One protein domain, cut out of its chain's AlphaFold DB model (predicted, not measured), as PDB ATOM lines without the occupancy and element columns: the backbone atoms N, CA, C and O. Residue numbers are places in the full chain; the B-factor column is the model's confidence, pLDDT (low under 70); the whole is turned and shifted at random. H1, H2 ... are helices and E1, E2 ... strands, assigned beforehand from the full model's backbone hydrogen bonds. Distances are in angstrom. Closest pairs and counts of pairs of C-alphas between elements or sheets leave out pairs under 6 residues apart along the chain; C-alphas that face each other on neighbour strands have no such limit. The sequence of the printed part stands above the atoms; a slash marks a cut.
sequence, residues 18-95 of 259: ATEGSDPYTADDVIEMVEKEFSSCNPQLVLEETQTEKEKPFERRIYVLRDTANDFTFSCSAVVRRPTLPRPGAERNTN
ATOM      1  N   ALA A  18     -42.698  19.958   1.979       86.75
ATOM      2  CA  ALA A  18     -43.627  20.218   3.067       86.75
ATOM      3  C   ALA A  18     -45.094  20.058   2.636       86.75
ATOM      4  O   ALA A  18     -45.439  19.935   1.459       86.75
ATOM      5  N   THR A  19     -45.979  20.089   3.624       86.62
ATOM      6  CA  THR A  19     -47.422  20.284   3.444       86.62
ATOM      7  C   THR A  19     -47.811  21.679   3.926       86.62
ATOM      8  O   THR A  19     -47.072  22.304   4.681       86.62
ATOM      9  N   GLU A  20     -48.984  22.178   3.535       87.31
ATOM     10  CA  GLU A  20     -49.433  23.536   3.894       87.31
ATOM     11  C   GLU A  20     -49.550  23.767   5.418       87.31
ATOM     12  O   GLU A  20     -49.493  24.908   5.873       87.31
ATOM     13  N   GLY A  21     -49.701  22.688   6.201       88.12
ATOM     14  CA  GLY A  21     -49.746  22.705   7.669       88.12
ATOM     15  C   GLY A  21     -48.427  22.336   8.358       88.12
ATOM     16  O   GLY A  21     -48.398  22.217   9.585       88.12
ATOM     17  N   SER A  22     -47.355  22.115   7.594       90.06
ATOM     18  CA  SER A  22     -46.014  21.905   8.148       90.06
ATOM     19  C   SER A  22     -45.483  23.182   8.798       90.06
ATOM     20  O   SER A  22     -45.893  24.283   8.439       90.06
ATOM     21  N   ASP A  23     -44.540  23.027   9.722       93.38
ATOM     22  CA  ASP A  23     -43.782  24.155  10.266       93.38
ATOM     23  C   ASP A  23     -42.703  24.609   9.262       93.38
ATOM     24  O   ASP A  23     -42.174  23.764   8.521       93.38
ATOM     25  N   PRO A  24     -42.350  25.908   9.225       95.62
ATOM     26  CA  PRO A  24     -41.183  26.391   8.484       95.62
ATOM     27  C   PRO A  24     -39.876  25.853   9.099       95.62
ATOM     28  O   PRO A  24     -39.905  25.153  10.110       95.62
ATOM     29  N   TYR A  25     -38.724  26.166   8.494       96.50
ATOM     30  CA  TYR A  25     -37.425  25.880   9.122       96.50
ATOM     31  C   TYR A  25     -37.370  26.464  10.537       96.50
ATOM     32  O   TYR A  25     -37.822  27.595  10.759       96.50
ATOM     33  N   THR A  26     -36.831  25.696  11.482       96.44
ATOM     34  CA  THR A  26     -36.548  26.179  12.839       96.44
ATOM     35  C   THR A  26     -35.385  27.175  12.817       96.44
ATOM     36  O   THR A  26     -34.698  27.310  11.803       96.44
ATOM     37  N   ALA A  27     -35.161  27.888  13.921       97.38
ATOM     38  CA  ALA A  27     -33.998  28.763  14.031       97.38
ATOM     39  C   ALA A  27     -32.682  27.971  13.916       97.38
ATOM     40  O   ALA A  27     -31.795  28.399  13.187       97.38
ATOM     41  N   ASP A  28     -32.597  26.791  14.542       97.50
ATOM     42  CA  ASP A  28     -31.413  25.922  14.484       97.50
ATOM     43  C   ASP A  28     -31.130  25.430  13.057       97.50
ATOM     44  O   ASP A  28     -29.985  25.468  12.615       97.50
ATOM     45  N   ASP A  29     -32.170  25.052  12.294       96.94
ATOM     46  CA  ASP A  29     -32.008  24.711  10.870       96.94
ATOM     47  C   ASP A  29     -31.425  25.899  10.087       96.94
ATOM     48  O   ASP A  29     -30.545  25.730   9.245       96.94
ATOM     49  N   VAL A  30     -31.943  27.112  10.329       97.94
ATOM     50  CA  VAL A  30     -31.479  28.328   9.645       97.94
ATOM     51  C   VAL A  30     -30.032  28.646  10.007       97.94
ATOM     52  O   VAL A  30     -29.255  28.962   9.108       97.94
ATOM     53  N   ILE A  31     -29.666  28.523  11.283       98.44
ATOM     54  CA  ILE A  31     -28.296  28.709  11.760       98.44
ATOM     55  C   ILE A  31     -27.354  27.725  11.060       98.44
ATOM     56  O   ILE A  31     -26.412  28.168  10.405       98.44
ATOM     57  N   GLU A  32     -27.649  26.421  11.094       97.88
ATOM     58  CA  GLU A  32     -26.804  25.395  10.462       97.88
ATOM     59  C   GLU A  32     -26.646  25.641   8.953       97.88
ATOM     60  O   GLU A  32     -25.543  25.547   8.408       97.88
ATOM     61  N   MET A  33     -27.739  25.996   8.267       97.25
ATOM     62  CA  MET A  33     -27.702  26.318   6.840       97.25
ATOM     63  C   MET A  33     -26.790  27.515   6.548       97.25
ATOM     64  O   MET A  33     -25.995  27.445   5.610       97.25
ATOM     65  N   VAL A  34     -26.900  28.608   7.312       98.44
ATOM     66  CA  VAL A  34     -26.097  29.823   7.086       98.44
ATOM     67  C   VAL A  34     -24.633  29.584   7.444       98.44
ATOM     68  O   VAL A  34     -23.763  29.939   6.652       98.44
ATOM     69  N   GLU A  35     -24.336  28.948   8.578       98.25
ATOM     70  CA  GLU A  35     -22.952  28.687   8.989       98.25
ATOM     71  C   GLU A  35     -22.215  27.778   8.005       98.25
ATOM     72  O   GLU A  35     -21.033  27.980   7.715       98.25
ATOM     73  N   LYS A  36     -22.930  26.811   7.427       97.44
ATOM     74  CA  LYS A  36     -22.398  25.950   6.376       97.44
ATOM     75  C   LYS A  36     -22.159  26.708   5.071       97.44
ATOM     76  O   LYS A  36     -21.070  26.603   4.507       97.44
ATOM     77  N   GLU A  37     -23.163  27.440   4.586       97.44
ATOM     78  CA  GLU A  37     -23.094  28.161   3.308       97.44
ATOM     79  C   GLU A  37     -22.017  29.255   3.345       97.44
ATOM     80  O   GLU A  37     -21.226  29.384   2.418       97.44
ATOM     81  N   PHE A  38     -21.913  29.989   4.455       97.50
ATOM     82  CA  PHE A  38     -20.974  31.100   4.626       97.50
ATOM     83  C   PHE A  38     -19.752  30.730   5.467       97.50
ATOM     84  O   PHE A  38     -19.139  31.604   6.078       97.50
ATOM     85  N   SER A  39     -19.356  29.456   5.484       96.94
ATOM     86  CA  SER A  39     -18.235  28.962   6.301       96.94
ATOM     87  C   SER A  39     -16.933  29.759   6.129       96.94
ATOM     88  O   SER A  39     -16.206  29.971   7.099       96.94
ATOM     89  N   SER A  40     -16.666  30.297   4.934       95.88
ATOM     90  CA  SER A  40     -15.504  31.160   4.668       95.88
ATOM     91  C   SER A  40     -15.512  32.483   5.441       95.88
ATOM     92  O   SER A  40     -14.447  33.055   5.660       95.88
ATOM     93  N   CYS A  41     -16.686  32.953   5.867       96.62
ATOM     94  CA  CYS A  41     -16.876  34.120   6.734       96.62
ATOM     95  C   CYS A  41     -16.712  33.783   8.229       96.62
ATOM     96  O   CYS A  41     -16.751  34.685   9.060       96.62
ATOM     97  N   ASN A  42     -16.563  32.496   8.571       96.44
ATOM     98  CA  ASN A  42     -16.479  31.976   9.938       96.44
ATOM     99  C   ASN A  42     -17.570  32.525  10.896       96.44
ATOM    100  O   ASN A  42     -17.227  33.034  11.967       96.44
ATOM    101  N   PRO A  43     -18.864  32.462  10.515       97.62
ATOM    102  CA  PRO A  43     -19.961  32.937  11.358       97.62
ATOM    103  C   PRO A  43     -20.073  32.164  12.675       97.62
ATOM    104  O   PRO A  43     -19.761  30.974  12.734       97.62
ATOM    105  N   GLN A  44     -20.571  32.841  13.711       98.06
ATOM    106  CA  GLN A  44     -21.001  32.227  14.973       98.06
ATOM    107  C   GLN A  44     -22.373  32.773  15.356       98.06
ATOM    108  O   GLN A  44     -22.475  33.818  16.016       98.06
ATOM    109  N   LEU A  45     -23.427  32.097  14.897       98.56
ATOM    110  CA  LEU A  45     -24.785  32.620  14.974       98.56
ATOM    111  C   LEU A  45     -25.484  32.242  16.279       98.56
ATOM    112  O   LEU A  45     -25.475  31.093  16.715       98.56
ATOM    113  N   VAL A  46     -26.167  33.219  16.867       98.44
ATOM    114  CA  VAL A  46     -27.050  33.026  18.020       98.44
ATOM    115  C   VAL A  46     -28.430  33.604  17.731       98.44
ATOM    116  O   VAL A  46     -28.559  34.657  17.106       98.44
ATOM    117  N   LEU A  47     -29.473  32.907  18.182       98.56
ATOM    118  CA  LEU A  47     -30.849  33.393  18.112       98.56
ATOM    119  C   LEU A  47     -31.102  34.434  19.205       98.56
ATOM    120  O   LEU A  47     -30.920  34.139  20.385       98.56
ATOM    121  N   GLU A  48     -31.578  35.615  18.814       98.31
ATOM    122  CA  GLU A  48     -31.977  36.672  19.749       98.31
ATOM    123  C   GLU A  48     -33.497  36.751  19.909       98.31
ATOM    124  O   GLU A  48     -34.000  36.827  21.029       98.31
ATOM    125  N   GLU A  49     -34.244  36.683  18.804       97.94
ATOM    126  CA  GLU A  49     -35.704  36.816  18.822       97.94
ATOM    127  C   GLU A  49     -36.380  35.896  17.801       97.94
ATOM    128  O   GLU A  49     -35.841  35.595  16.734       97.94
ATOM    129  N   THR A  50     -37.595  35.450  18.127       98.00
ATOM    130  CA  THR A  50     -38.487  34.726  17.217       98.00
ATOM    131  C   THR A  50     -39.871  35.352  17.234       98.00
ATOM    132  O   THR A  50     -40.457  35.549  18.298       98.00
ATOM    133  N   GLN A  51     -40.432  35.568  16.047       97.69
ATOM    134  CA  GLN A  51     -41.789  36.064  15.860       97.69
ATOM    135  C   GLN A  51     -42.535  35.217  14.825       97.69
ATOM    136  O   GLN A  51     -41.989  34.876  13.778       97.69
ATOM    137  N   THR A  52     -43.812  34.926  15.069       97.12
ATOM    138  CA  THR A  52     -44.713  34.402  14.033       97.12
ATOM    139  C   THR A  52     -45.359  35.576  13.298       97.12
ATOM    140  O   THR A  52     -46.193  36.276  13.864       97.12
ATOM    141  N   GLU A  53     -44.976  35.809  12.037       96.75
ATOM    142  CA  GLU A  53     -45.600  36.847  11.192       96.75
ATOM    143  C   GLU A  53     -46.954  36.368  10.655       96.75
ATOM    144  O   GLU A  53     -47.893  37.151  10.508       96.75
ATOM    145  N   LYS A  54     -47.065  35.071  10.350       95.75
ATOM    146  CA  LYS A  54     -48.284  34.491   9.793       95.75
ATOM    147  C   LYS A  54     -48.498  33.077  10.309       95.75
ATOM    148  O   LYS A  54     -47.637  32.227  10.119       95.75
ATOM    149  N   GLU A  55     -49.684  32.832  10.853       95.62
ATOM    150  CA  GLU A  55     -50.155  31.514  11.281       95.62
ATOM    151  C   GLU A  55     -50.486  30.581  10.103       95.62
ATOM    152  O   GLU A  55     -50.607  30.993   8.942       95.62
ATOM    153  N   LYS A  56     -50.665  29.295  10.406       92.50
ATOM    154  CA  LYS A  56     -51.057  28.273   9.423       92.50
ATOM    155  C   LYS A  56     -52.423  28.573   8.775       92.50
ATOM    156  O   LYS A  56     -53.310  29.117   9.434       92.50
ATOM    157  N   PRO A  57     -52.648  28.140   7.517       91.50
ATOM    158  CA  PRO A  57     -51.717  27.428   6.635       91.50
ATOM    159  C   PRO A  57     -50.682  28.354   5.973       91.50
ATOM    160  O   PRO A  57     -50.921  29.551   5.781       91.50
ATOM    161  N   PHE A  58     -49.556  27.770   5.549       91.31
ATOM    162  CA  PHE A  58     -48.390  28.487   5.012       91.31
ATOM    163  C   PHE A  58     -47.820  29.473   6.034       91.31
ATOM    164  O   PHE A  58     -47.814  30.688   5.802       91.31
ATOM    165  N   GLU A  59     -47.422  28.916   7.177       94.69
ATOM    166  CA  GLU A  59     -46.856  29.658   8.296       94.69
ATOM    167  C   GLU A  59     -45.555  30.358   7.895       94.69
ATOM    168  O   GLU A  59     -44.780  29.868   7.058       94.69
ATOM    169  N   ARG A  60     -45.321  31.514   8.510       96.94
ATOM    170  CA  ARG A  60     -44.096  32.292   8.372       96.94
ATOM    171  C   ARG A  60     -43.619  32.752   9.736       96.94
ATOM    172  O   ARG A  60     -44.357  33.415  10.467       96.94
ATOM    173  N   ARG A  61     -42.349  32.471  10.003       98.00
ATOM    174  CA  ARG A  61     -41.613  32.955  11.167       98.00
ATOM    175  C   ARG A  61     -40.525  33.922  10.739       98.00
ATOM    176  O   ARG A  61     -39.963  33.774   9.652       98.00
ATOM    177  N   ILE A  62     -40.253  34.886  11.600       98.50
ATOM    178  CA  ILE A  62     -39.128  35.806  11.527       98.50
ATOM    179  C   ILE A  62     -38.181  35.457  12.672       98.50
ATOM    180  O   ILE A  62     -38.624  35.231  13.800       98.50
ATOM    181  N   TYR A  63     -36.892  35.409  12.364       98.56
ATOM    182  CA  TYR A  63     -35.816  35.209  13.323       98.56
ATOM    183  C   TYR A  63     -34.877  36.408  13.276       98.56
ATOM    184  O   TYR A  63     -34.468  36.823  12.187       98.56
ATOM    185  N   VAL A  64     -34.513  36.920  14.448       98.69
ATOM    186  CA  VAL A  64     -33.411  37.873  14.614       98.69
ATOM    187  C   VAL A  64     -32.204  37.078  15.088       98.69
ATOM    188  O   VAL A  64     -32.258  36.436  16.139       98.69
ATOM    189  N   LEU A  65     -31.147  37.072  14.279       98.75
ATOM    190  CA  LEU A  65     -29.918  36.328  14.529       98.75
ATOM    191  C   LEU A  65     -28.745  37.301  14.645       98.75
ATOM    192  O   LEU A  65     -28.634  38.239  13.850       98.75
ATOM    193  N   ARG A  66     -27.842  37.034  15.586       98.56
ATOM    194  CA  ARG A  66     -26.586  37.770  15.742       98.56
ATOM    195  C   ARG A  66     -25.406  36.885  15.376       98.56
ATOM    196  O   ARG A  66     -25.260  35.799  15.928       98.56
ATOM    197  N   ASP A  67     -24.551  37.372  14.485       98.62
ATOM    198  CA  ASP A  67     -23.229  36.800  14.261       98.62
ATOM    199  C   ASP A  67     -22.251  37.409  15.265       98.62
ATOM    200  O   ASP A  67     -21.878  38.579  15.178       98.62
ATOM    201  N   THR A  68     -21.859  36.615  16.253       98.12
ATOM    202  CA  THR A  68     -20.971  37.056  17.333       98.12
ATOM    203  C   THR A  68     -19.507  37.156  16.909       98.12
ATOM    204  O   THR A  68     -18.754  37.895  17.543       98.12
ATOM    205  N   ALA A  69     -19.101  36.466  15.838       97.12
ATOM    206  CA  ALA A  69     -17.735  36.529  15.323       97.12
ATOM    207  C   ALA A  69     -17.505  37.789  14.478       97.12
ATOM    208  O   ALA A  69     -16.457  38.427  14.591       97.12
ATOM    209  N   ASN A  70     -18.497  38.156  13.661       96.69
ATOM    210  CA  ASN A  70     -18.438  39.320  12.769       96.69
ATOM    211  C   ASN A  70     -19.155  40.567  13.330       96.69
ATOM    212  O   ASN A  70     -19.126  41.624  12.703       96.69
ATOM    213  N   ASP A  71     -19.762  40.438  14.514       96.94
ATOM    214  CA  ASP A  71     -20.428  41.478  15.308       96.94
ATOM    215  C   ASP A  71     -21.509  42.271  14.556       96.94
ATOM    216  O   ASP A  71     -21.527  43.502  14.544       96.94
ATOM    217  N   PHE A  72     -22.447  41.558  13.931       97.94
ATOM    218  CA  PHE A  72     -23.630  42.174  13.328       97.94
ATOM    219  C   PHE A  72     -24.891  41.344  13.572       97.94
ATOM    220  O   PHE A  72     -24.838  40.154  13.882       97.94
ATOM    221  N   THR A  73     -26.046  41.991  13.439       98.25
ATOM    222  CA  THR A  73     -27.368  41.371  13.593       98.25
ATOM    223  C   THR A  73     -28.128  41.467  12.282       98.25
ATOM    224  O   THR A  73     -28.025  42.469  11.572       98.25
ATOM    225  N   PHE A  74     -28.899  40.436  11.953       98.44
ATOM    226  CA  PHE A  74     -29.767  40.429  10.783       98.44
ATOM    227  C   PHE A  74     -31.090  39.729  11.091       98.44
ATOM    228  O   PHE A  74     -31.179  38.845  11.941       98.44
ATOM    229  N   SER A  75     -32.138  40.138  10.381       98.38
ATOM    230  CA  SER A  75     -33.454  39.508  10.458       98.38
ATOM    231  C   SER A  75     -33.705  38.684   9.208       98.38
ATOM    232  O   SER A  75     -33.502  39.157   8.090       98.38
ATOM    233  N   CYS A  76     -34.180  37.457   9.375       98.44
ATOM    234  CA  CYS A  76     -34.546  36.592   8.264       98.44
ATOM    235  C   CYS A  76     -35.896  35.924   8.502       98.44
ATOM    236  O   CYS A  76     -36.414  35.880   9.612       98.44
ATOM    237  N   SER A  77     -36.481  35.410   7.428       97.81
ATOM    238  CA  SER A  77     -37.756  34.708   7.449       97.81
ATOM    239  C   SER A  77     -37.567  33.243   7.093       97.81
ATOM    240  O   SER A  77     -36.776  32.903   6.210       97.81
ATOM    241  N   ALA A  78     -38.341  32.384   7.742       97.44
ATOM    242  CA  ALA A  78     -38.545  31.000   7.354       97.44
ATOM    243  C   ALA A  78     -40.035  30.792   7.073       97.44
ATOM    244  O   ALA A  78     -40.895  31.170   7.871       97.44
ATOM    245  N   VAL A  79     -40.353  30.220   5.914       96.44
ATOM    246  CA  VAL A  79     -41.724  30.142   5.400       96.44
ATOM    247  C   VAL A  79     -42.047  28.746   4.906       96.44
ATOM    248  O   VAL A  79     -41.184  28.062   4.359       96.44
ATOM    249  N   VAL A  80     -43.317  28.368   5.004       94.12
ATOM    250  CA  VAL A  80     -43.907  27.347   4.138       94.12
ATOM    251  C   VAL A  80     -44.655  28.064   3.025       94.12
ATOM    252  O   VAL A  80     -45.493  28.926   3.286       94.12
ATOM    253  N   ARG A  81     -44.365  27.736   1.768       90.69
ATOM    254  CA  ARG A  81     -45.000  28.365   0.602       90.69
ATOM    255  C   ARG A  81     -45.413  27.336  -0.438       90.69
ATOM    256  O   ARG A  81     -44.970  26.191  -0.407       90.69
ATOM    257  N   ARG A  82     -46.256  27.753  -1.382       89.00
ATOM    258  CA  ARG A  82     -46.501  26.958  -2.590       89.00
ATOM    259  C   ARG A  82     -45.211  26.881  -3.418       89.00
ATOM    260  O   ARG A  82     -44.525  27.903  -3.512       89.00
ATOM    261  N   PRO A  83     -44.890  25.726  -4.021       81.50
ATOM    262  CA  PRO A  83     -43.722  25.599  -4.880       81.50
ATOM    263  C   PRO A  83     -43.785  26.563  -6.068       81.50
ATOM    264  O   PRO A  83     -44.862  26.856  -6.589       81.50
ATOM    265  N   THR A  84     -42.622  27.029  -6.528       75.38
ATOM    266  CA  THR A  84     -42.512  27.949  -7.679       75.38
ATOM    267  C   THR A  84     -42.941  27.296  -9.004       75.38
ATOM    268  O   THR A  84     -43.348  27.982  -9.936       75.38
ATOM    269  N   LEU A  85     -42.867  25.963  -9.100       74.75
ATOM    270  CA  LEU A  85     -43.361  25.182 -10.241       74.75
ATOM    271  C   LEU A  85     -44.766  24.633  -9.949       74.75
ATOM    272  O   LEU A  85     -45.073  24.412  -8.780       74.75
ATOM    273  N   PRO A  86     -45.595  24.334 -10.975       73.88
ATOM    274  CA  PRO A  86     -46.916  23.726 -10.801       73.88
ATOM    275  C   PRO A  86     -46.784  22.268 -10.332       73.88
ATOM    276  O   PRO A  86     -46.994  21.316 -11.081       73.88
ATOM    277  N   ARG A  87     -46.377  22.096  -9.078       72.00
ATOM    278  CA  ARG A  87     -46.287  20.831  -8.360       72.00
ATOM    279  C   ARG A  87     -47.247  20.909  -7.175       72.00
ATOM    280  O   ARG A  87     -47.275  21.941  -6.501       72.00
ATOM    281  N   PRO A  88     -48.042  19.859  -6.915       73.06
ATOM    282  CA  PRO A  88     -48.875  19.818  -5.722       73.06
ATOM    283  C   PRO A  88     -48.000  19.805  -4.459       73.06
ATOM    284  O   PRO A  88     -46.903  19.249  -4.470       73.06
ATOM    285  N   GLY A  89     -48.506  20.389  -3.371       83.19
ATOM    286  CA  GLY A  89     -47.844  20.410  -2.063       83.19
ATOM    287  C   GLY A  89     -47.325  21.787  -1.651       83.19
ATOM    288  O   GLY A  89     -47.763  22.815  -2.170       83.19
ATOM    289  N   ALA A  90     -46.407  21.794  -0.686       88.50
ATOM    290  CA  ALA A  90     -45.736  22.985  -0.182       88.50
ATOM    291  C   ALA A  90     -44.218  22.757  -0.089       88.50
ATOM    292  O   ALA A  90     -43.730  21.627  -0.152       88.50
ATOM    293  N   GLU A  91     -43.466  23.838   0.077       91.75
ATOM    294  CA  GLU A  91     -42.030  23.798   0.334       91.75
ATOM    295  C   GLU A  91     -41.650  24.736   1.479       91.75
ATOM    296  O   GLU A  91     -42.251  25.803   1.646       91.75
ATOM    297  N   ARG A  92     -40.637  24.341   2.252       93.75
ATOM    298  CA  ARG A  92     -39.943  25.234   3.179       93.75
ATOM    299  C   ARG A  92     -38.980  26.112   2.398       93.75
ATOM    300  O   ARG A  92     -38.251  25.627   1.537       93.75
ATOM    301  N   ASN A  93     -38.948  27.394   2.722       94.62
ATOM    302  CA  ASN A  93     -37.993  28.333   2.156       94.62
ATOM    303  C   ASN A  93     -37.531  29.336   3.218       94.62
ATOM    304  O   ASN A  93     -38.219  29.562   4.213       94.62
ATOM    305  N   THR A  94     -36.380  29.952   2.993       96.62
ATOM    306  CA  THR A  94     -35.849  31.033   3.815       96.62
ATOM    307  C   THR A  94     -35.131  32.062   2.947       96.62
ATOM    308  O   THR A  94     -34.609  31.732   1.885       96.62
ATOM    309  N   ASN A  95     -35.104  33.320   3.389       97.56
ATOM    310  CA  ASN A  95     -34.253  34.358   2.799       97.56
ATOM    311  C   ASN A  95     -32.957  34.591   3.600       97.56
ATOM    312  O   ASN A  95     -32.276  35.586   3.358       97.56
TER     313      ASN A  95
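Overview. This is residues 18 to 95 of the 259 residues of an uncharacterized protein of Selenomonas sp. oral taxon 920 (UniProt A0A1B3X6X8). A long, twisted sheet of four strands has one helix, H1, packed on one face, in two layers; its other face is bare. The printed part has 78 residues, with H1, then E1 to E4, a meander, each strand the antiparallel neighbour of the one before. The class is mixed, only just compact, close to loose, with radius of gyration of the C-alphas 13.6 A and spans of 41 by 24 by 15 A.

Along the chain. H1, residues 27 to 37, begins at C-alpha 27 (-33.998, 28.763, 14.031) and spans 15.3 A. E1, residues 45 to 54, spans 24.1 A and bends by 66 degrees at residue 48. E2, residues 60 to 67, spans 22.1 A; E3, residues 72 to 81, 28.4 A. E4, residues 90 to 94, spans 13.4 A and ends at C-alpha 94 (-35.849, 31.033, 3.815).

Arrangement. H1 is on the sheet at a height of 5.0 A, over none of its strands; the closest C-alphas of H1 and E1 are Ile 31 and Leu 45, 6.2 A. Every O i to N i+4 pair in H1 is within hydrogen-bond range. So are N 51 and O 62 of hairpin E1 and E2, 2.9 A, N 63 and O 76 of hairpin E2 and E3, 2.8 A, and N 79 and O 93 of hairpin E3 and E4, 2.8 A. Edge strands E1 and E4 are apart.

Size, cuts and confidence. The farthest C-alphas, Asp 71 and Pro 88, are 41.5 A apart. The printed part has no cut and no long link; no printed residue is under 70.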